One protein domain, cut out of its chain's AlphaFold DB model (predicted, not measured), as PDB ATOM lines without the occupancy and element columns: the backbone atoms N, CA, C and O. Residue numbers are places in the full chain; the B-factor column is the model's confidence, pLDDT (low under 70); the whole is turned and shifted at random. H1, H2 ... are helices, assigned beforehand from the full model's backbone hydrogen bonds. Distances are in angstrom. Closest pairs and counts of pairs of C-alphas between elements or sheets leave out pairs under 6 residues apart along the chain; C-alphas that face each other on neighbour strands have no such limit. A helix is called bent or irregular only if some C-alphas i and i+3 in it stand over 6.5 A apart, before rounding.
ATOM      1  N   GLN A  20      20.168  53.426  -1.155       93.06
ATOM      2  CA  GLN A  20      19.548  54.740  -1.403       93.06
ATOM      3  C   GLN A  20      20.528  55.750  -2.019       93.06
ATOM      4  O   GLN A  20      20.170  56.488  -2.938       93.06
ATOM      5  N   GLU A  21      21.769  55.784  -1.528       91.25
ATOM      6  CA  GLU A  21      22.825  56.627  -2.100       91.25
ATOM      7  C   GLU A  21      23.181  56.168  -3.518       91.25
ATOM      8  O   GLU A  21      23.376  57.004  -4.394       91.25
ATOM      9  N   LEU A  22      23.197  54.855  -3.779       91.12
ATOM     10  CA  LEU A  22      23.404  54.310  -5.121       91.12
ATOM     11  C   LEU A  22      22.266  54.678  -6.075       91.12
ATOM     12  O   LEU A  22      22.543  55.076  -7.204       91.12
ATOM     13  N   ASP A  23      21.006  54.605  -5.638       91.62
ATOM     14  CA  ASP A  23      19.861  55.052  -6.442       91.62
ATOM     15  C   ASP A  23      19.983  56.542  -6.817       91.62
ATOM     16  O   ASP A  23      19.753  56.923  -7.971       91.62
ATOM     17  N   HIS A  24      20.412  57.386  -5.873       90.06
ATOM     18  CA  HIS A  24      20.681  58.796  -6.150       90.06
ATOM     19  C   HIS A  24      21.844  58.981  -7.136       90.06
ATOM     20  O   HIS A  24      21.684  59.662  -8.149       90.06
ATOM     21  N   LEU A  25      22.988  58.334  -6.889       88.62
ATOM     22  CA  LEU A  25      24.179  58.438  -7.736       88.62
ATOM     23  C   LEU A  25      23.914  57.970  -9.168       88.62
ATOM     24  O   LEU A  25      24.348  58.626 -10.109       88.62
ATOM     25  N   VAL A  26      23.162  56.882  -9.351       87.44
ATOM     26  CA  VAL A  26      22.767  56.400 -10.684       87.44
ATOM     27  C   VAL A  26      21.905  57.420 -11.423       87.44
ATOM     28  O   VAL A  26      22.059  57.581 -12.632       87.44
ATOM     29  N   THR A  27      21.023  58.118 -10.707       85.75
ATOM     30  CA  THR A  27      20.141  59.135 -11.295       85.75
ATOM     31  C   THR A  27      20.928  60.366 -11.751       85.75
ATOM     32  O   THR A  27      20.633  60.932 -12.801       85.75
ATOM     33  N   VAL A  28      21.938  60.775 -10.977       83.56
ATOM     34  CA  VAL A  28      22.751  61.970 -11.262       83.56
ATOM     35  C   VAL A  28      23.882  61.676 -12.259       83.56
ATOM     36  O   VAL A  28      24.244  62.543 -13.052       83.56
ATOM     37  N   HIS A  29      24.412  60.449 -12.271       78.25
ATOM     38  CA  HIS A  29      25.584  60.054 -13.056       78.25
ATOM     39  C   HIS A  29      25.285  58.866 -13.982       78.25
ATOM     40  O   HIS A  29      25.840  57.773 -13.852       78.25
ATOM     41  N   THR A  30      24.411  59.087 -14.963       71.25
ATOM     42  CA  THR A  30      23.975  58.056 -15.923       71.25
ATOM     43  C   THR A  30      25.060  57.626 -16.916       71.25
ATOM     44  O   THR A  30      24.939  56.565 -17.520       71.25
ATOM     45  N   ALA A  31      26.122  58.420 -17.073       71.62
ATOM     46  CA  ALA A  31      27.186  58.196 -18.051       71.62
ATOM     47  C   ALA A  31      28.452  57.534 -17.478       71.62
ATOM     48  O   ALA A  31      29.437  57.433 -18.200       71.62
ATOM     49  N   LEU A  32      28.464  57.104 -16.208       76.62
ATOM     50  CA  LEU A  32      29.636  56.421 -15.649       76.62
ATOM     51  C   LEU A  32      29.865  55.074 -16.341       76.62
ATOM     52  O   LEU A  32      28.962  54.243 -16.440       76.62
ATOM     53  N   THR A  33      31.099  54.849 -16.776       74.44
ATOM     54  CA  THR A  33      31.558  53.630 -17.437       74.44
ATOM     55  C   THR A  33      32.808  53.076 -16.748       74.44
ATOM     56  O   THR A  33      33.373  53.671 -15.828       74.44
ATOM     57  N   GLU A  34      33.273  51.906 -17.195       69.75
ATOM     58  CA  GLU A  34      34.522  51.313 -16.700       69.75
ATOM     59  C   GLU A  34      35.769  52.165 -16.998       69.75
ATOM     60  O   GLU A  34      36.828  51.883 -16.443       69.75
ATOM     61  N   TYR A  35      35.662  53.190 -17.852       68.38
ATOM     62  CA  TYR A  35      36.728  54.163 -18.089       68.38
ATOM     63  C   TYR A  35      36.934  55.104 -16.892       68.38
ATOM     64  O   TYR A  35      38.072  55.442 -16.566       68.38
ATOM     65  N   GLU A  36      35.850  55.526 -16.232       72.00
ATOM     66  CA  GLU A  36      35.902  56.419 -15.071       72.00
ATOM     67  C   GLU A  36      36.392  55.692 -13.814       72.00
ATOM     68  O   GLU A  36      37.131  56.260 -13.008       72.00
ATOM     69  N   ALA A  37      36.070  54.405 -13.664       68.56
ATOM     70  CA  ALA A  37      36.871  53.541 -12.805       68.56
ATOM     71  C   ALA A  37      38.267  53.499 -13.435       68.56
ATOM     72  O   ALA A  37      38.326  53.376 -14.623       68.56
ATOM     73  N   ASN A  38      39.416  53.561 -12.785       66.00
ATOM     74  CA  ASN A  38      40.730  53.736 -13.458       66.00
ATOM     75  C   ASN A  38      41.100  55.169 -13.900       66.00
ATOM     76  O   ASN A  38      42.306  55.407 -14.017       66.00
ATOM     77  N   ASP A  39      40.175  56.121 -14.087       67.12
ATOM     78  CA  ASP A  39      40.557  57.524 -14.327       67.12
ATOM     79  C   ASP A  39      40.947  58.209 -13.003       67.12
ATOM     80  O   ASP A  39      40.101  58.401 -12.126       67.12
ATOM     81  N   PRO A  40      42.218  58.615 -12.810       67.69
ATOM     82  CA  PRO A  40      42.627  59.318 -11.598       67.69
ATOM     83  C   PRO A  40      42.070  60.737 -11.468       67.69
ATOM     84  O   PRO A  40      42.238  61.341 -10.408       67.69
ATOM     85  N   ALA A  41      41.486  61.293 -12.531       71.12
ATOM     86  CA  ALA A  41      40.775  62.563 -12.498       71.12
ATOM     87  C   ALA A  41      39.288  62.405 -12.134       71.12
ATOM     88  O   ALA A  41      38.618  63.421 -11.949       71.12
ATOM     89  N   CYS A  42      38.775  61.172 -12.014       69.00
ATOM     90  CA  CYS A  42      37.406  60.930 -11.574       69.00
ATOM     91  C   CYS A  42      37.205  61.442 -10.140       69.00
ATOM     92  O   CYS A  42      38.039  61.225  -9.260       69.00
ATOM     93  N   GLU A  43      36.077  62.114  -9.904       77.38
ATOM     94  CA  GLU A  43      35.688  62.619  -8.581       77.38
ATOM     95  C   GLU A  43      35.391  61.482  -7.590       77.38
ATOM     96  O   GLU A  43      35.552  61.632  -6.378       77.38
ATOM     97  N   PHE A  44      35.012  60.315  -8.113       76.50
ATOM     98  CA  PHE A  44      34.708  59.127  -7.335       76.50
ATOM     99  C   PHE A  44      35.920  58.202  -7.231       76.50
ATOM    100  O   PHE A  44      36.665  57.988  -8.190       76.50
ATOM    101  N   ASP A  45      36.085  57.565  -6.070       78.25
ATOM    102  CA  ASP A  45      37.005  56.440  -5.969       78.25
ATOM    103  C   ASP A  45      36.502  55.280  -6.839       78.25
ATOM    104  O   ASP A  45      35.292  55.086  -7.013       78.25
ATOM    105  N   ASN A  46      37.414  54.463  -7.375       77.31
ATOM    106  CA  ASN A  46      36.970  53.473  -8.347       77.31
ATOM    107  C   ASN A  46      36.214  52.258  -7.783       77.31
ATOM    108  O   ASN A  46      35.590  51.546  -8.561       77.31
ATOM    109  N   ARG A  47      36.114  52.091  -6.453       83.44
ATOM    110  CA  ARG A  47      35.142  51.147  -5.864       83.44
ATOM    111  C   ARG A  47      33.733  51.717  -5.967       83.44
ATOM    112  O   ARG A  47      32.816  50.999  -6.351       83.44
ATOM    113  N   THR A  48      33.564  53.006  -5.673       85.69
ATOM    114  CA  THR A  48      32.277  53.700  -5.829       85.69
ATOM    115  C   THR A  48      31.815  53.689  -7.282       85.69
ATOM    116  O   THR A  48      30.686  53.277  -7.531       85.69
ATOM    117  N   VAL A  49      32.687  54.013  -8.245       85.19
ATOM    118  CA  VAL A  49      32.328  53.952  -9.677       85.19
ATOM    119  C   VAL A  49      31.832  52.558 -10.076       85.19
ATOM    120  O   VAL A  49      30.758  52.426 -10.660       85.19
ATOM    121  N   VAL A  50      32.561  51.503  -9.691       88.81
ATOM    122  CA  VAL A  50      32.164  50.114  -9.978       88.81
ATOM    123  C   VAL A  50      30.817  49.772  -9.345       88.81
ATOM    124  O   VAL A  50      29.979  49.158 -10.004       88.81
ATOM    125  N   ARG A  51      30.548  50.211  -8.108       91.12
ATOM    126  CA  ARG A  51      29.230  50.017  -7.482       91.12
ATOM    127  C   ARG A  51      28.117  50.688  -8.265       91.12
ATOM    128  O   ARG A  51      27.072  50.064  -8.409       91.12
ATOM    129  N   VAL A  52      28.323  51.909  -8.764       90.31
ATOM    130  CA  VAL A  52      27.311  52.615  -9.565       90.31
ATOM    131  C   VAL A  52      27.031  51.859 -10.867       90.31
ATOM    132  O   VAL A  52      25.869  51.586 -11.161       90.31
ATOM    133  N   ILE A  53      28.070  51.427 -11.591       90.00
ATOM    134  CA  ILE A  53      27.931  50.635 -12.832       90.00
ATOM    135  C   ILE A  53      27.173  49.328 -12.567       90.00
ATOM    136  O   ILE A  53      26.213  48.991 -13.264       90.00
ATOM    137  N   LEU A  54      27.578  48.585 -11.533       92.62
ATOM    138  CA  LEU A  54      26.924  47.332 -11.155       92.62
ATOM    139  C   LEU A  54      25.478  47.566 -10.704       92.62
ATOM    140  O   LEU A  54      24.601  46.766 -11.024       92.62
ATOM    141  N   TRP A  55      25.209  48.668  -9.999       94.56
ATOM    142  CA  TRP A  55      23.867  49.018  -9.545       94.56
ATOM    143  C   TRP A  55      22.947  49.342 -10.722       94.56
ATOM    144  O   TRP A  55      21.839  48.817 -10.782       94.56
ATOM    145  N   GLN A  56      23.424  50.098 -11.717       91.44
ATOM    146  CA  GLN A  56      22.687  50.328 -12.967       91.44
ATOM    147  C   GLN A  56      22.292  49.007 -13.629       91.44
ATOM    148  O   GLN A  56      21.129  48.815 -13.988       91.44
ATOM    149  N   ARG A  57      23.242  48.069 -13.746       91.88
ATOM    150  CA  ARG A  57      22.989  46.747 -14.337       91.88
ATOM    151  C   ARG A  57      22.019  45.907 -13.514       91.88
ATOM    152  O   ARG A  57      21.171  45.238 -14.098       91.88
ATOM    153  N   TYR A  58      22.097  45.976 -12.189       93.94
ATOM    154  CA  TYR A  58      21.149  45.323 -11.289       93.94
ATOM    155  C   TYR A  58      19.724  45.874 -11.466       93.94
ATOM    156  O   TYR A  58      18.781  45.101 -11.631       93.94
ATOM    157  N   LYS A  59      19.557  47.202 -11.527       92.69
ATOM    158  CA  LYS A  59      18.241  47.859 -11.653       92.69
ATOM    159  C   LYS A  59      17.530  47.547 -12.970       92.69
ATOM    160  O   LYS A  59      16.306  47.481 -12.986       92.69
ATOM    161  N   VAL A  60      18.277  47.322 -14.052       91.88
ATOM    162  CA  VAL A  60      17.712  46.913 -15.354       91.88
ATOM    163  C   VAL A  60      17.604  45.392 -15.520       91.88
ATOM    164  O   VAL A  60      17.301  44.918 -16.612       91.88
ATOM    165  N   GLY A  61      17.872  44.613 -14.466       90.81
ATOM    166  CA  GLY A  61      17.770  43.150 -14.484       90.81
ATOM    167  C   GLY A  61      18.874  42.439 -15.274       90.81
ATOM    168  O   GLY A  61      18.726  41.264 -15.605       90.81
ATOM    169  N   GLY A  62      19.978  43.124 -15.588       89.31
ATOM    170  CA  GLY A  62      21.133  42.518 -16.257       89.31
ATOM    171  C   GLY A  62      21.893  41.549 -15.349       89.31
ATOM    172  O   GLY A  62      22.372  40.513 -15.808       89.31
ATOM    173  N   ILE A  63      21.957  41.846 -14.050       93.88
ATOM    174  CA  ILE A  63      22.574  40.991 -13.027       93.88
ATOM    175  C   ILE A  63      21.650  40.846 -11.814       93.88
ATOM    176  O   ILE A  63      20.860  41.740 -11.521       93.88
ATOM    177  N   ASP A  64      21.761  39.729 -11.099       94.25
ATOM    178  CA  ASP A  64      21.070  39.505  -9.824       94.25
ATOM    179  C   ASP A  64      21.886  40.059  -8.633       94.25
ATOM    180  O   ASP A  64      23.034  40.495  -8.781       94.25
ATOM    181  N   ARG A  65      21.292  40.081  -7.427       92.81
ATOM    182  CA  ARG A  65      21.962  40.617  -6.223       92.81
ATOM    183  C   ARG A  65      23.177  39.778  -5.818       92.81
ATOM    184  O   ARG A  65      24.148  40.325  -5.298       92.81
ATOM    185  N   GLU A  66      23.140  38.470  -6.061       92.00
ATOM    186  CA  GLU A  66      24.262  37.568  -5.786       92.00
ATOM    187  C   GLU A  66      25.465  37.916  -6.670       92.00
ATOM    188  O   GLU A  66      26.577  38.093  -6.175       92.00
ATOM    189  N   MET A  67      25.235  38.104  -7.968       92.38
ATOM    190  CA  MET A  67      26.243  38.519  -8.932       92.38
ATOM    191  C   MET A  67      26.756  39.927  -8.644       92.38
ATOM    192  O   MET A  67      27.962  40.139  -8.714       92.38
ATOM    193  N   TYR A  68      25.885  40.865  -8.264       93.88
ATOM    194  CA  TYR A  68      26.304  42.190  -7.799       93.88
ATOM    195  C   TYR A  68      27.308  42.079  -6.638       93.88
ATOM    196  O   TYR A  68      28.418  42.606  -6.724       93.88
ATOM    197  N   ASN A  69      26.950  41.338  -5.581       90.75
ATOM    198  CA  ASN A  69      27.798  41.155  -4.397       90.75
ATOM    199  C   ASN A  69      29.107  40.419  -4.740       90.75
ATOM    200  O   ASN A  69      30.176  40.747  -4.230       90.75
ATOM    201  N   SER A  70      29.029  39.439  -5.637       90.19
ATOM    202  CA  SER A  70      30.183  38.692  -6.127       90.19
ATOM    203  C   SER A  70      31.150  39.594  -6.903       90.19
ATOM    204  O   SER A  70      32.353  39.590  -6.642       90.19
ATOM    205  N   LEU A  71      30.655  40.421  -7.824       91.88
ATOM    206  CA  LEU A  71      31.498  41.290  -8.650       91.88
ATOM    207  C   LEU A  71      32.148  42.428  -7.852       91.88
ATOM    208  O   LEU A  71      33.250  42.845  -8.203       91.88
ATOM    209  N   ILE A  72      31.521  42.897  -6.766       91.31
ATOM    210  CA  ILE A  72      32.093  43.965  -5.935       91.31
ATOM    211  C   ILE A  72      33.139  43.473  -4.923       91.31
ATOM    212  O   ILE A  72      34.070  44.208  -4.598       91.31
ATOM    213  N   GLU A  73      33.046  42.219  -4.474       87.31
ATOM    214  CA  GLU A  73      33.961  41.610  -3.495       87.31
ATOM    215  C   GLU A  73      35.465  41.862  -3.772       87.31
ATOM    216  O   GLU A  73      36.173  42.303  -2.860       87.31
ATOM    217  N   PRO A  74      36.011  41.641  -4.987       85.81
ATOM    218  CA  PRO A  74      37.429  41.898  -5.245       85.81
ATOM    219  C   PRO A  74      37.810  43.388  -5.167       85.81
ATOM    220  O   PRO A  74      38.982  43.707  -4.950       85.81
ATOM    221  N   TYR A  75      36.856  44.308  -5.316       85.56
ATOM    222  CA  TYR A  75      37.092  45.746  -5.177       85.56
ATOM    223  C   TYR A  75      37.111  46.174  -3.712       85.56
ATOM    224  O   TYR A  75      38.027  46.890  -3.299       85.56
ATOM    225  N   ASP A  76      36.169  45.669  -2.914       82.56
ATOM    226  CA  ASP A  76      36.126  45.900  -1.466       82.56
ATOM    227  C   ASP A  76      37.382  45.357  -0.775       82.56
ATOM    228  O   ASP A  76      37.982  46.034   0.061       82.56
ATOM    229  N   ASN A  77      37.848  44.185  -1.216       78.94
ATOM    230  CA  ASN A  77      39.072  43.553  -0.728       78.94
ATOM    231  C   ASN A  77      40.360  44.173  -1.301       78.94
ATOM    232  O   ASN A  77      41.456  43.693  -1.018       78.94
ATOM    233  N   GLY A  78      40.272  45.195  -2.160       77.12
ATOM    234  CA  GLY A  78      41.444  45.832  -2.770       77.12
ATOM    235  C   GLY A  78      42.207  44.965  -3.783       77.12
ATOM    236  O   GLY A  78      43.270  45.374  -4.258       77.12
ATOM    237  N   PHE A  79      41.683  43.789  -4.144       80.19
ATOM    238  CA  PHE A  79      42.319  42.841  -5.061       80.19
ATOM    239  C   PHE A  79      42.480  43.406  -6.479       80.19
ATOM    240  O   PHE A  79      43.491  43.138  -7.126       80.19
ATOM    241  N   TYR A  80      41.559  44.263  -6.933       77.81
ATOM    242  CA  TYR A  80      41.620  44.945  -8.238       77.81
ATOM    243  C   TYR A  80      42.962  45.655  -8.520       77.81
ATOM    244  O   TYR A  80      43.394  45.779  -9.670       77.81
ATOM    245  N   LYS A  81      43.686  46.077  -7.472       76.31
ATOM    246  CA  LYS A  81      45.021  46.685  -7.597       76.31
ATOM    247  C   LYS A  81      46.067  45.701  -8.148       76.31
ATOM    248  O   LYS A  81      47.032  46.141  -8.765       76.31
ATOM    249  N   LYS A  82      45.855  44.392  -7.989       74.19
ATOM    250  CA  LYS A  82      46.749  43.310  -8.441       74.19
ATOM    251  C   LYS A  82      46.221  42.454  -9.572       74.19
ATOM    252  O   LYS A  82      46.991  41.665 -10.102       74.19
ATOM    253  N   ALA A  83      44.930  42.548  -9.869       75.19
ATOM    254  CA  ALA A  83      44.386  41.904 -11.049       75.19
ATOM    255  C   ALA A  83      45.201  42.371 -12.261       75.19
ATOM    256  O   ALA A  83      45.447  43.577 -12.404       75.19
ATOM    257  N   ASP A  84      45.643  41.429 -13.080       71.44
ATOM    258  CA  ASP A  84      46.345  41.738 -14.325       71.44
ATOM    259  C   ASP A  84      45.324  42.054 -15.435       71.44
ATOM    260  O   ASP A  84      45.690  42.621 -16.466       71.44
ATOM    261  N   GLY A  85      44.038  41.775 -15.168       71.81
ATOM    262  CA  GLY A  85      42.908  42.096 -16.024       71.81
ATOM    263  C   GLY A  85      42.841  41.170 -17.229       71.81
ATOM    264  O   GLY A  85      43.291  40.026 -17.169       71.81
ATOM    265  N   LYS A  86      42.275  41.629 -18.351       69.88
ATOM    266  CA  LYS A  86      42.181  40.781 -19.545       69.88
ATOM    267  C   LYS A  86      43.572  40.443 -20.082       69.88
ATOM    268  O   LYS A  86      44.209  41.225 -20.785       69.88
ATOM    269  N   SER A  87      44.019  39.219 -19.829       58.16
ATOM    270  CA  SER A  87      45.129  38.618 -20.558       58.16
ATOM    271  C   SER A  87      44.644  38.281 -21.970       58.16
ATOM    272  O   SER A  87      44.073  37.213 -22.198       58.16
ATOM    273  N   ALA A  88      44.803  39.220 -22.904       51.88
ATOM    274  CA  ALA A  88      44.382  39.038 -24.287       51.88
ATOM    275  C   ALA A  88      45.025  37.773 -24.890       51.88
ATOM    276  O   ALA A  88      46.254  37.669 -24.926       51.88
ATOM    277  N   PRO A  89      44.234  36.825 -25.409       42.94
ATOM    278  CA  PRO A  89      44.775  35.659 -26.103       42.94
ATOM    279  C   PRO A  89      45.286  35.971 -27.512       42.94
ATOM    280  O   PRO A  89      46.042  35.190 -28.081       42.94
ATOM    281  N   PHE A  90      44.907  37.121 -28.071       46.47
ATOM    282  CA  PHE A  90      45.322  37.559 -29.397       46.47
ATOM    283  C   PHE A  90      46.132  38.847 -29.270       46.47
ATOM    284  O   PHE A  90      45.573  39.938 -29.174       46.47
ATOM    285  N   GLY A  91      47.463  38.731 -29.308       41.84
ATOM    286  CA  GLY A  91      48.383  39.876 -29.254       41.84
ATOM    287  C   GLY A  91      48.098  40.973 -30.295       41.84
ATOM    288  O   GLY A  91      48.477  42.118 -30.090       41.84
ATOM    289  N   PHE A  92      47.359  40.661 -31.362       44.34
ATOM    290  CA  PHE A  92      46.879  41.610 -32.370       44.34
ATOM    291  C   PHE A  92      45.953  42.716 -31.811       44.34
ATOM    292  O   PHE A  92      46.111  43.878 -32.182       44.34
ATOM    293  N   LEU A  93      45.042  42.405 -30.879       45.75
ATOM    294  CA  LEU A  93      44.147  43.417 -30.284       45.75
ATOM    295  C   LEU A  93      44.917  44.402 -29.388       45.75
ATOM    296  O   LEU A  93      44.605  45.595 -29.347       45.75
ATOM    297  N   LYS A  94      45.995  43.913 -28.765       44.03
ATOM    298  CA  LYS A  94      46.955  44.701 -27.986       44.03
ATOM    299  C   LYS A  94      47.785  45.643 -28.872       44.03
ATOM    300  O   LYS A  94      48.053  46.776 -28.476       44.03
ATOM    301  N   VAL A  95      48.144  45.207 -30.087       45.88
ATOM    302  CA  VAL A  95      48.892  46.003 -31.086       45.88
ATOM    303  C   VAL A  95      48.079  47.196 -31.599       45.88
ATOM    304  O   VAL A  95      48.641  48.266 -31.813       45.88
ATOM    305  N   LEU A  96      46.756  47.059 -31.734       46.03
ATOM    306  CA  LEU A  96      45.889  48.151 -32.198       46.03
ATOM    307  C   LEU A  96      45.553  49.196 -31.115       46.03
ATOM    308  O   LEU A  96      44.900  50.196 -31.411       46.03
ATOM    309  N   GLY A  97      45.977  48.998 -29.859       38.22
ATOM    310  CA  GLY A  97      45.775  49.970 -28.774       38.22
ATOM    311  C   GLY A  97      44.306  50.236 -28.405       38.22
ATOM    312  O   GLY A  97      44.015  51.206 -27.701       38.22
ATOM    313  N   ILE A  98      43.383  49.386 -28.866       46.81
ATOM    314  CA  ILE A  98      41.933  49.532 -28.668       46.81
ATOM    315  C   ILE A  98      41.560  49.281 -27.199       46.81
ATOM    316  O   ILE A  98      40.731  50.001 -26.647       46.81
ATOM    317  N   GLU A  99      42.251  48.359 -26.524       47.59
ATOM    318  CA  GLU A  99      42.045  48.038 -25.100       47.59
ATOM    319  C   GLU A  99      42.214  49.267 -24.193       47.59
ATOM    320  O   GLU A  99      41.436  49.481 -23.266       47.59
ATOM    321  N   LYS A 100      43.189  50.131 -24.509       39.84
ATOM    322  CA  LYS A 100      43.488  51.351 -23.746       39.84
ATOM    323  C   LYS A 100      42.514  52.496 -24.046       39.84
ATOM    324  O   LYS A 100      42.266  53.313 -23.168       39.84
ATOM    325  N   LYS A 101      41.965  52.554 -25.267       41.06
ATOM    326  CA  LYS A 101      40.927  53.527 -25.664       41.06
ATOM    327  C   LYS A 101      39.532  53.163 -25.145       41.06
ATOM    328  O   LYS A 101      38.696  54.047 -25.046       41.06
ATOM    329  N   LEU A 102      39.299  51.893 -24.813       42.97
ATOM    330  CA  LEU A 102      38.029  51.378 -24.294       42.97
ATOM    331  C   LEU A 102      38.034  51.139 -22.765       42.97
ATOM    332  O   LEU A 102      37.050  50.636 -22.238       42.97
ATOM    333  N   GLY A 103      39.124  51.451 -22.049       40.59
ATOM    334  CA  GLY A 103      39.220  51.252 -20.589       40.59
ATOM    335  C   GLY A 103      39.388  49.790 -20.126       40.59
ATOM    336  O   GLY A 103      39.340  49.508 -18.935       40.59
ATOM    337  N   VAL A 104      39.652  48.848 -21.038       51.06
ATOM    338  CA  VAL A 104      39.480  47.386 -20.847       51.06
ATOM    339  C   VAL A 104      40.675  46.697 -20.178       51.06
ATOM    340  O   VAL A 104      40.735  45.473 -20.108       51.06
ATOM    341  N   ASN A 105      41.659  47.438 -19.664       54.25
ATOM    342  CA  ASN A 105      42.816  46.784 -19.047       54.25
ATOM    343  C   ASN A 105      42.458  46.051 -17.743       54.25
ATOM    344  O   ASN A 105      43.223  45.179 -17.355       54.25
ATOM    345  N   LYS A 106      41.329  46.374 -17.089       65.25
ATOM    346  CA  LYS A 106      40.789  45.688 -15.899       65.25
ATOM    347  C   LYS A 106      39.263  45.832 -15.836       65.25
ATOM    348  O   LYS A 106      38.746  46.543 -14.975       65.25
ATOM    349  N   ASP A 107      38.554  45.212 -16.779       79.81
ATOM    350  CA  ASP A 107      37.086  45.184 -16.720       79.81
ATOM    351  C   ASP A 107      36.603  44.450 -15.458       79.81
ATOM    352  O   ASP A 107      37.309  43.604 -14.891       79.81
ATOM    353  N   ILE A 108      35.386  44.758 -15.008       87.62
ATOM    354  CA  ILE A 108      34.867  44.241 -13.731       87.62
ATOM    355  C   ILE A 108      34.849  42.705 -13.719       87.62
ATOM    356  O   ILE A 108      35.116  42.066 -12.696       87.62
ATOM    357  N   THR A 109      34.596  42.099 -14.882       89.62
ATOM    358  CA  THR A 109      34.541  40.642 -15.023       89.62
ATOM    359  C   THR A 109      35.910  39.970 -14.940       89.62
ATOM    360  O   THR A 109      36.019  38.944 -14.263       89.62
ATOM    361  N   SER A 110      36.967  40.537 -15.541       87.69
ATOM    362  CA  SER A 110      38.323  39.972 -15.429       87.69
ATOM    363  C   SER A 110      38.869  40.089 -14.018       87.69
ATOM    364  O   SER A 110      39.448  39.131 -13.517       87.69
ATOM    365  N   VAL A 111      38.608  41.200 -13.324       87.50
ATOM    366  CA  VAL A 111      39.032  41.367 -11.928       87.50
ATOM    367  C   VAL A 111      38.420  40.286 -11.032       87.50
ATOM    368  O   VAL A 111      39.116  39.722 -10.181       87.50
ATOM    369  N   ARG A 112      37.137  39.953 -11.232       91.25
ATOM    370  CA  ARG A 112      36.496  38.847 -10.510       91.25
ATOM    371  C   ARG A 112      37.081  37.486 -10.893       91.25
ATOM    372  O   ARG A 112      37.291  36.654 -10.014       91.25
ATOM    373  N   HIS A 113      37.348  37.251 -12.173       89.69
ATOM    374  CA  HIS A 113      37.909  35.981 -12.642       89.69
ATOM    375  C   HIS A 113      39.330  35.739 -12.122       89.69
ATOM    376  O   HIS A 113      39.599  34.664 -11.582       89.69
ATOM    377  N   ASP A 114      40.188  36.762 -12.156       87.06
ATOM    378  CA  ASP A 114      41.519  36.748 -11.540       87.06
ATOM    379  C   ASP A 114      41.428  36.432 -10.042       87.06
ATOM    380  O   ASP A 114      42.249  35.686  -9.502       87.06
ATOM    381  N   PHE A 115      40.414  36.972  -9.361       86.31
ATOM    382  CA  PHE A 115      40.177  36.714  -7.944       86.31
ATOM    383  C   PHE A 115      39.769  35.260  -7.676       86.31
ATOM    384  O   PHE A 115      40.331  34.624  -6.781       86.31
ATOM    385  N   ASP A 116      38.861  34.699  -8.476       86.50
ATOM    386  CA  ASP A 116      38.467  33.287  -8.385       86.50
ATOM    387  C   ASP A 116      39.664  32.354  -8.674       86.50
ATOM    388  O   ASP A 116      39.887  31.364  -7.965       86.50
ATOM    389  N   TYR A 117      40.495  32.701  -9.666       85.50
ATOM    390  CA  TYR A 117      41.743  31.996  -9.985       85.50
ATOM    391  C   TYR A 117      42.750  32.072  -8.838       85.50
ATOM    392  O   TYR A 117      43.371  31.065  -8.485       85.50
ATOM    393  N   TYR A 118      42.885  33.247  -8.222       81.50
ATOM    394  CA  TYR A 118      43.763  33.472  -7.082       81.50
ATOM    395  C   TYR A 118      43.331  32.679  -5.842       81.50
ATOM    396  O   TYR A 118      44.173  32.087  -5.170       81.50
ATOM    397  N   ARG A 119      42.024  32.623  -5.548       78.00
ATOM    398  CA  ARG A 119      41.488  31.827  -4.428       78.00
ATOM    399  C   ARG A 119      41.549  30.328  -4.695       78.00
ATOM    400  O   ARG A 119      41.520  29.536  -3.751       78.00
ATOM    401  N   GLY A 120      41.560  29.935  -5.967       68.75
ATOM    402  CA  GLY A 120      41.379  28.552  -6.386       68.75
ATOM    403  C   GLY A 120      39.973  28.011  -6.106       68.75
ATOM    404  O   GLY A 120      39.768  26.798  -6.148       68.75
ATOM    405  N   THR A 121      39.020  28.895  -5.796       68.31
ATOM    406  CA  THR A 121      37.612  28.575  -5.545       68.31
ATOM    407  C   THR A 121      36.746  29.667  -6.183       68.31
ATOM    408  O   THR A 121      37.055  30.842  -5.997       68.31
ATOM    409  N   PRO A 122      35.687  29.311  -6.931       76.75
ATOM    410  CA  PRO A 122      35.262  27.949  -7.275       76.75
ATOM    411  C   PRO A 122      36.245  27.265  -8.249       76.75
ATOM    412  O   PRO A 122      37.262  27.839  -8.619       76.75
ATOM    413  N   SER A 123      35.980  26.017  -8.662       85.62
ATOM    414  CA  SER A 123      36.840  25.332  -9.648       85.62
ATOM    415  C   SER A 123      37.018  26.166 -10.925       85.62
ATOM    416  O   SER A 123      36.095  26.872 -11.324       85.62
ATOM    417  N   ARG A 124      38.144  26.007 -11.637       87.25
ATOM    418  CA  ARG A 124      38.416  26.711 -12.909       87.25
ATOM    419  C   ARG A 124      37.217  26.738 -13.860       87.25
ATOM    420  O   ARG A 124      36.853  27.777 -14.385       87.25
ATOM    421  N   LYS A 125      36.571  25.582 -14.064       87.75
ATOM    422  CA  LYS A 125      35.418  25.457 -14.971       87.75
ATOM    423  C   LYS A 125      34.233  26.314 -14.518       87.75
ATOM    424  O   LYS A 125      33.505  26.816 -15.367       87.75
ATOM    425  N   LEU A 126      34.017  26.436 -13.211       87.25
ATOM    426  CA  LEU A 126      32.968  27.285 -12.650       87.25
ATOM    427  C   LEU A 126      33.357  28.763 -12.717       87.25
ATOM    428  O   LEU A 126      32.523  29.556 -13.132       87.25
ATOM    429  N   ALA A 127      34.612  29.109 -12.424       87.81
ATOM    430  CA  ALA A 127      35.124  30.471 -12.582       87.81
ATOM    431  C   ALA A 127      34.976  30.964 -14.035       87.81
ATOM    432  O   ALA A 127      34.411  32.028 -14.276       87.81
ATOM    433  N   ASP A 128      35.365  30.147 -15.021       90.12
ATOM    434  CA  ASP A 128      35.207  30.472 -16.447       90.12
ATOM    435  C   ASP A 128      33.718  30.660 -16.827       90.12
ATOM    436  O   ASP A 128      33.370  31.547 -17.605       90.12
ATOM    437  N   LYS A 129      32.805  29.849 -16.267       90.88
ATOM    438  CA  LYS A 129      31.355  30.002 -16.493       90.88
ATOM    439  C   LYS A 129      30.792  31.267 -15.844       90.88
ATOM    440  O   LYS A 129      29.939  31.921 -16.441       90.88
ATOM    441  N   HIS A 130      31.234  31.588 -14.630       90.69
ATOM    442  CA  HIS A 130      30.844  32.814 -13.938       90.69
ATOM    443  C   HIS A 130      31.287  34.044 -14.720       90.69
ATOM    444  O   HIS A 130      30.479  34.948 -14.902       90.69
ATOM    445  N   TYR A 131      32.507  34.031 -15.262       91.12
ATOM    446  CA  TYR A 131      33.006  35.077 -16.151       91.12
ATOM    447  C   TYR A 131      32.076  35.308 -17.349       91.12
ATOM    448  O   TYR A 131      31.609  36.425 -17.558       91.12
ATOM    449  N   LEU A 132      31.706  34.241 -18.072       91.50
ATOM    450  CA  LEU A 132      30.756  34.331 -19.188       91.50
ATOM    451  C   LEU A 132      29.402  34.918 -18.753       91.50
ATOM    452  O   LEU A 132      28.883  35.824 -19.407       91.50
ATOM    453  N   LYS A 133      28.825  34.412 -17.652       91.94
ATOM    454  CA  LYS A 133      27.524  34.882 -17.141       91.94
ATOM    455  C   LYS A 133      27.595  36.367 -16.763       91.94
ATOM    456  O   LYS A 133      26.692  37.120 -17.119       91.94
ATOM    457  N   ALA A 134      28.672  36.783 -16.096       91.19
ATOM    458  CA  ALA A 134      28.897  38.164 -15.689       91.19
ATOM    459  C   ALA A 134      29.032  39.101 -16.892       91.19
ATOM    460  O   ALA A 134      28.375  40.135 -16.920       91.19
ATOM    461  N   GLN A 135      29.792  38.723 -17.922       89.81
ATOM    462  CA  GLN A 135      29.922  39.544 -19.129       89.81
ATOM    463  C   GLN A 135      28.583  39.783 -19.816       89.81
ATOM    464  O   GLN A 135      28.238  40.918 -20.141       89.81
ATOM    465  N   VAL A 136      27.796  38.719 -20.003       89.75
ATOM    466  CA  VAL A 136      26.460  38.842 -20.596       89.75
ATOM    467  C   VAL A 136      25.560  39.724 -19.727       89.75
ATOM    468  O   VAL A 136      24.849  40.572 -20.264       89.75
ATOM    469  N   GLY A 137      25.617  39.571 -18.401       87.94
ATOM    470  CA  GLY A 137      24.809  40.359 -17.471       87.94
ATOM    471  C   GLY A 137      25.194  41.840 -17.390       87.94
ATOM    472  O   GLY A 137      24.330  42.708 -17.266       87.94
ATOM    473  N   LEU A 138      26.479  42.161 -17.562       85.75
ATOM    474  CA  LEU A 138      26.964  43.538 -17.696       85.75
ATOM    475  C   LEU A 138      26.731  44.131 -19.097       85.75
ATOM    476  O   LEU A 138      27.127  45.267 -19.359       85.75
ATOM    477  N   GLY A 139      26.053  43.402 -19.990       84.06
ATOM    478  CA  GLY A 139      25.654  43.886 -21.309       84.06
ATOM    479  C   GLY A 139      26.747  43.800 -22.376       84.06
ATOM    480  O   GLY A 139      26.635  44.465 -23.405       84.06
ATOM    481  N   HIS A 140      27.793  42.995 -22.165       81.56
ATOM    482  CA  HIS A 140      28.794  42.740 -23.199       81.56
ATOM    483  C   HIS A 140      28.168  41.955 -24.359       81.56
ATOM    484  O   HIS A 140      27.204  41.198 -24.197       81.56
ATOM    485  N   ASN A 141      28.741  42.103 -25.554       83.81
ATOM    486  CA  ASN A 141      28.290  41.354 -26.718       83.81
ATOM    487  C   ASN A 141      28.437  39.840 -26.472       83.81
ATOM    488  O   ASN A 141      29.529  39.348 -26.189       83.81
ATOM    489  N   ARG A 142      27.334  39.098 -26.627       84.50
ATOM    490  CA  ARG A 142      27.273  37.656 -26.336       84.50
ATOM    491  C   ARG A 142      28.261  36.832 -27.159       84.50
ATOM    492  O   ARG A 142      28.824  35.882 -26.629       84.50
ATOM    493  N   VAL A 143      28.473  37.180 -28.429       79.12
ATOM    494  CA  VAL A 143      29.400  36.456 -29.314       79.12
ATOM    495  C   VAL A 143      30.825  36.616 -28.801       79.12
ATOM    496  O   VAL A 143      31.522  35.624 -28.603       79.12
ATOM    497  N   TRP A 144      31.227  37.850 -28.499       78.62
ATOM    498  CA  TRP A 144      32.550  38.127 -27.942       78.62
ATOM    499  C   TRP A 144      32.754  37.479 -26.572       78.62
ATOM    500  O   TRP A 144      33.795  36.867 -26.347       78.62
ATOM    501  N   ALA A 145      31.741  37.504 -25.703       82.44
ATOM    502  CA  ALA A 145      31.812  36.844 -24.403       82.44
ATOM    503  C   ALA A 145      32.019  35.323 -24.524       82.44
ATOM    504  O   ALA A 145      32.816  34.725 -23.799       82.44
ATOM    505  N   TRP A 146      31.355  34.690 -25.496       83.81
ATOM    506  CA  TRP A 146      31.565  33.277 -25.812       83.81
ATOM    507  C   TRP A 146      32.967  32.988 -26.353       83.81
ATOM    508  O   TRP A 146      33.578  32.000 -25.943       83.81
ATOM    509  N   VAL A 147      33.493  33.840 -27.239       82.06
ATOM    510  CA  VAL A 147      34.863  33.712 -27.766       82.06
ATOM    511  C   VAL A 147      35.890  33.795 -26.634       82.06
ATOM    512  O   VAL A 147      36.781  32.943 -26.542       82.06
ATOM    513  N   GLU A 148      35.747  34.765 -25.729       82.31
ATOM    514  CA  GLU A 148      36.620  34.892 -24.558       82.31
ATOM    515  C   GLU A 148      36.515  33.665 -23.637       82.31
ATOM    516  O   GLU A 148      37.538  33.092 -23.256       82.31
ATOM    517  N   TYR A 149      35.299  33.185 -23.352       87.00
ATOM    518  CA  TYR A 149      35.088  31.966 -22.567       87.00
ATOM    519  C   TYR A 149      35.780  30.742 -23.181       87.00
ATOM    520  O   TYR A 149      36.501  30.026 -22.482       87.00
ATOM    521  N   LEU A 150      35.605  30.489 -24.482       84.69
ATOM    522  CA  LEU A 150      36.248  29.357 -25.162       84.69
ATOM    523  C   LEU A 150      37.774  29.452 -25.094       84.69
ATOM    524  O   LEU A 150      38.461  28.447 -24.889       84.69
ATOM    525  N   THR A 151      38.296  30.669 -25.180       82.69
ATOM    526  CA  THR A 151      39.724  30.916 -25.049       82.69
ATOM    527  C   THR A 151      40.234  30.601 -23.638       82.69
ATOM    528  O   THR A 151      41.207  29.859 -23.481       82.69
ATOM    529  N   LEU A 152      39.543  31.070 -22.596       84.62
ATOM    530  CA  LEU A 152      39.850  30.719 -21.204       84.62
ATOM    531  C   LEU A 152      39.791  29.201 -20.979       84.62
ATOM    532  O   LEU A 152      40.646  28.620 -20.301       84.62
ATOM    533  N   ARG A 153      38.829  28.513 -21.605       84.88
ATOM    534  CA  ARG A 153      38.710  27.053 -21.522       84.88
ATOM    535  C   ARG A 153      39.936  26.339 -22.088       84.88
ATOM    536  O   ARG A 153      40.399  25.403 -21.422       84.88
ATOM    537  N   GLY A 154      40.448  26.796 -23.233       81.81
ATOM    538  CA  GLY A 154      41.606  26.226 -23.928       81.81
ATOM    539  C   GLY A 154      42.957  26.560 -23.290       81.81
ATOM    540  O   GLY A 154      43.791  25.672 -23.139       81.81
ATOM    541  N   PHE A 155      43.159  27.807 -22.849       82.06
ATOM    542  CA  PHE A 155      44.488  28.307 -22.458       82.06
ATOM    543  C   PHE A 155      44.607  28.727 -20.983       82.06
ATOM    544  O   PHE A 155      45.712  28.791 -20.442       82.06
ATOM    545  N   GLY A 156      43.489  28.930 -20.277       79.88
ATOM    546  CA  GLY A 156      43.469  29.423 -18.889       79.88
ATOM    547  C   GLY A 156      44.048  28.458 -17.848       79.88
ATOM    548  O   GLY A 156      44.274  28.826 -16.698       79.88
ATOM    549  N   TRP A 157      44.344  27.211 -18.219       84.06
ATOM    550  CA  TRP A 157      44.901  26.226 -17.291       84.06
ATOM    551  C   TRP A 157      46.318  26.565 -16.807       84.06
ATOM    552  O   TRP A 157      46.643  26.298 -15.648       84.06
ATOM    553  N   SER A 158      47.148  27.173 -17.661       80.94
ATOM    554  CA  SER A 158      48.495  27.616 -17.276       80.94
ATOM    555  C   SER A 158      48.432  28.728 -16.223       80.94
ATOM    556  O   SER A 158      49.093  28.646 -15.181       80.94
ATOM    557  N   ALA A 159      47.556  29.714 -16.443       78.12
ATOM    558  CA  ALA A 159      47.288  30.784 -15.488       78.12
ATOM    559  C   ALA A 159      46.752  30.217 -14.164       78.12
ATOM    560  O   ALA A 159      47.351  30.446 -13.114       78.12
ATOM    561  N   TRP A 160      45.718  29.366 -14.215       81.50
ATOM    562  CA  TRP A 160      45.154  28.698 -13.035       81.50
ATOM    563  C   TRP A 160      46.223  27.982 -12.197       81.50
ATOM    564  O   TRP A 160      46.323  28.187 -10.988       81.50
ATOM    565  N   ARG A 161      47.079  27.168 -12.833       83.38
ATOM    566  CA  ARG A 161      48.175  26.471 -12.140       83.38
ATOM    567  C   ARG A 161      49.179  27.433 -11.515       83.38
ATOM    568  O   ARG A 161      49.662  27.169 -10.416       83.38
ATOM    569  N   THR A 162      49.503  28.521 -12.205       78.25
ATOM    570  CA  THR A 162      50.448  29.532 -11.713       78.25
ATOM    571  C   THR A 162      49.908  30.229 -10.467       78.25
ATOM    572  O   THR A 162      50.623  30.326  -9.468       78.25
ATOM    573  N   HIS A 163      48.633  30.631 -10.475       75.06
ATOM    574  CA  HIS A 163      47.975  31.213  -9.301       75.06
ATOM    575  C   HIS A 163      47.918  30.228  -8.128       75.06
ATOM    576  O   HIS A 163      48.283  30.597  -7.012       75.06
ATOM    577  N   ARG A 164      47.587  28.956  -8.383       75.25
ATOM    578  CA  ARG A 164      47.573  27.906  -7.350       75.25
ATOM    579  C   ARG A 164      48.940  27.668  -6.712       75.25
ATOM    580  O   ARG A 164      49.031  27.613  -5.493       75.25
ATOM    581  N   LYS A 165      50.014  27.611  -7.507       73.88
ATOM    582  CA  LYS A 165      51.384  27.497  -6.973       73.88
ATOM    583  C   LYS A 165      51.755  28.690  -6.089       73.88
ATOM    584  O   LYS A 165      52.363  28.500  -5.041       73.88
ATOM    585  N   ARG A 166      51.379  29.910  -6.496       68.38
ATOM    586  CA  ARG A 166      51.593  31.125  -5.690       68.38
ATOM    587  C   ARG A 166      50.794  31.084  -4.385       68.38
ATOM    588  O   ARG A 166      51.343  31.423  -3.345       68.38
ATOM    589  N   GLN A 167      49.539  30.637  -4.420       67.38
ATOM    590  CA  GLN A 167      48.705  30.485  -3.225       67.38
ATOM    591  C   GLN A 167      49.290  29.449  -2.253       67.38
ATOM    592  O   GLN A 167      49.432  29.741  -1.069       67.38
ATOM    593  N   ASP A 168      49.686  28.275  -2.751       68.31
ATOM    594  CA  ASP A 168      50.302  27.227  -1.932       68.31
ATOM    595  C   ASP A 168      51.616  27.712  -1.297       68.31
ATOM    596  O   ASP A 168      51.894  27.403  -0.141       68.31
ATOM    597  N   PHE A 169      52.407  28.509  -2.025       65.12
ATOM    598  CA  PHE A 169      53.608  29.155  -1.491       65.12
ATOM    599  C   PHE A 169      53.267  30.138  -0.358       65.12
ATOM    600  O   PHE A 169      53.860  30.065   0.714       65.12
ATOM    601  N   ILE A 170      52.274  31.011  -0.552       64.19
ATOM    602  CA  ILE A 170      51.839  31.979   0.471       64.19
ATOM    603  C   ILE A 170      51.356  31.263   1.742       64.19
ATOM    604  O   ILE A 170      51.761  31.638   2.839       64.19
ATOM    605  N   ILE A 171      50.545  30.208   1.596       65.81
ATOM    606  CA  ILE A 171      50.032  29.413   2.725       65.81
ATOM    607  C   ILE A 171      51.179  28.727   3.481       65.81
ATOM    608  O   ILE A 171      51.186  28.727   4.709       65.81
ATOM    609  N   ARG A 172      52.151  28.147   2.764       61.28
ATOM    610  CA  ARG A 172      53.244  27.371   3.375       61.28
ATOM    611  C   ARG A 172      54.304  28.226   4.058       61.28
ATOM    612  O   ARG A 172      54.832  27.807   5.078       61.28
ATOM    613  N   TYR A 173      54.642  29.379   3.487       61.31
ATOM    614  CA  TYR A 173      55.779  30.180   3.949       61.31
ATOM    615  C   TYR A 173      55.376  31.384   4.796       61.31
ATOM    616  O   TYR A 173      56.231  32.199   5.133       61.31
ATOM    617  N   GLY A 174      54.091  31.503   5.151       49.84
ATOM    618  CA  GLY A 174      53.628  32.465   6.147       49.84
ATOM    619  C   GLY A 174      53.987  33.914   5.828       49.84
ATOM    620  O   GLY A 174      54.059  34.728   6.745       49.84
TER     621      GLY A 174
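AT A GLANCE: This is residues 20 to 174 of the 196 residues of an uncharacterized protein of Calditrichaeota bacterium (UniProt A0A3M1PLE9). The long last helix H8 bends into two arms; its first arm H8a, H7 and H6 fold back and forth side by side, while the hairpin of H2 and H3 crosses near H6 and H1 crosses H2 at the far end. Residues 168 to 174 stick out at the end of arm H8b, and residues 91 to 98, with H4, also stand free. The printed part has 155 residues with eight named helices, H1 to H8 in chain order, and no named strand: all helix, the packing part aligned and part crossed. It is compact, with a radius of gyration of the C-alphas of 15.8 A and spans of 46 by 39 by 30 A.

IN THESE COORDINATES: Find H8, residues 142 to 173, assigned as one helix by its hydrogen bonds but bent, C-alphas 154 and 157 being 7.4 A apart. H8a, 142 to 154, runs 18.5 A; H8b, 157 to 173, runs 24.2 A to C-alpha 173 at (55.779, 30.180, 3.949). Look back to H7, 124 to 137, 19.8 A; H6, 108 to 119, 16.9 A; H5, 98 to 101; H4, 91 to 95; H3, 65 to 76, only just irregular with C-alphas 71 and 74 6.9 A apart; H2, 46 to 59, 19.8 A; and H1, 20 to 28, from C-alpha 20 at (19.548, 54.740, -1.403).

HOW THE PARTS SIT: H8a and H7 form a hairpin and touch at C-alphas 145 and 132, their closest, 5.9 A. The hub H6 forms a hairpin with H7, at a shallow tilt of 16 degrees, closest C-alphas 109 and 131, 5.9 A. With residues 117 to 119 alone H6 touches H8b, closest C-alphas 118 and 163, 5.3 A. H3 touches H6 with residues 70 to 74 alone, about perpendicular at 75 degrees, closest C-alphas 71 and 112, 5.9 A. H2 and H3 form a hairpin, closest C-alphas 47 and 75, 5.8 A. H1 touches H2, about perpendicular at 89 degrees, closest C-alphas 26 and 52, 6.0 A. H4 and H5 touch no helix. Each O i to N i+4 pair is within hydrogen-bond range in H1, H2, H4, H6, H7, H8a and H8b, and 6 of 8 in H3; H5 is too short for one.

THE WHOLE: The C-alphas of Val 28 and Arg 172, the two farthest apart, are 48.4 A apart. The printed part has no cut; the links H1 to H2 and H3 to H4 are long. Mean pLDDT of the printed part is 77.6, with 39 residues under 70, among them 86 to 106 and 166 to 174.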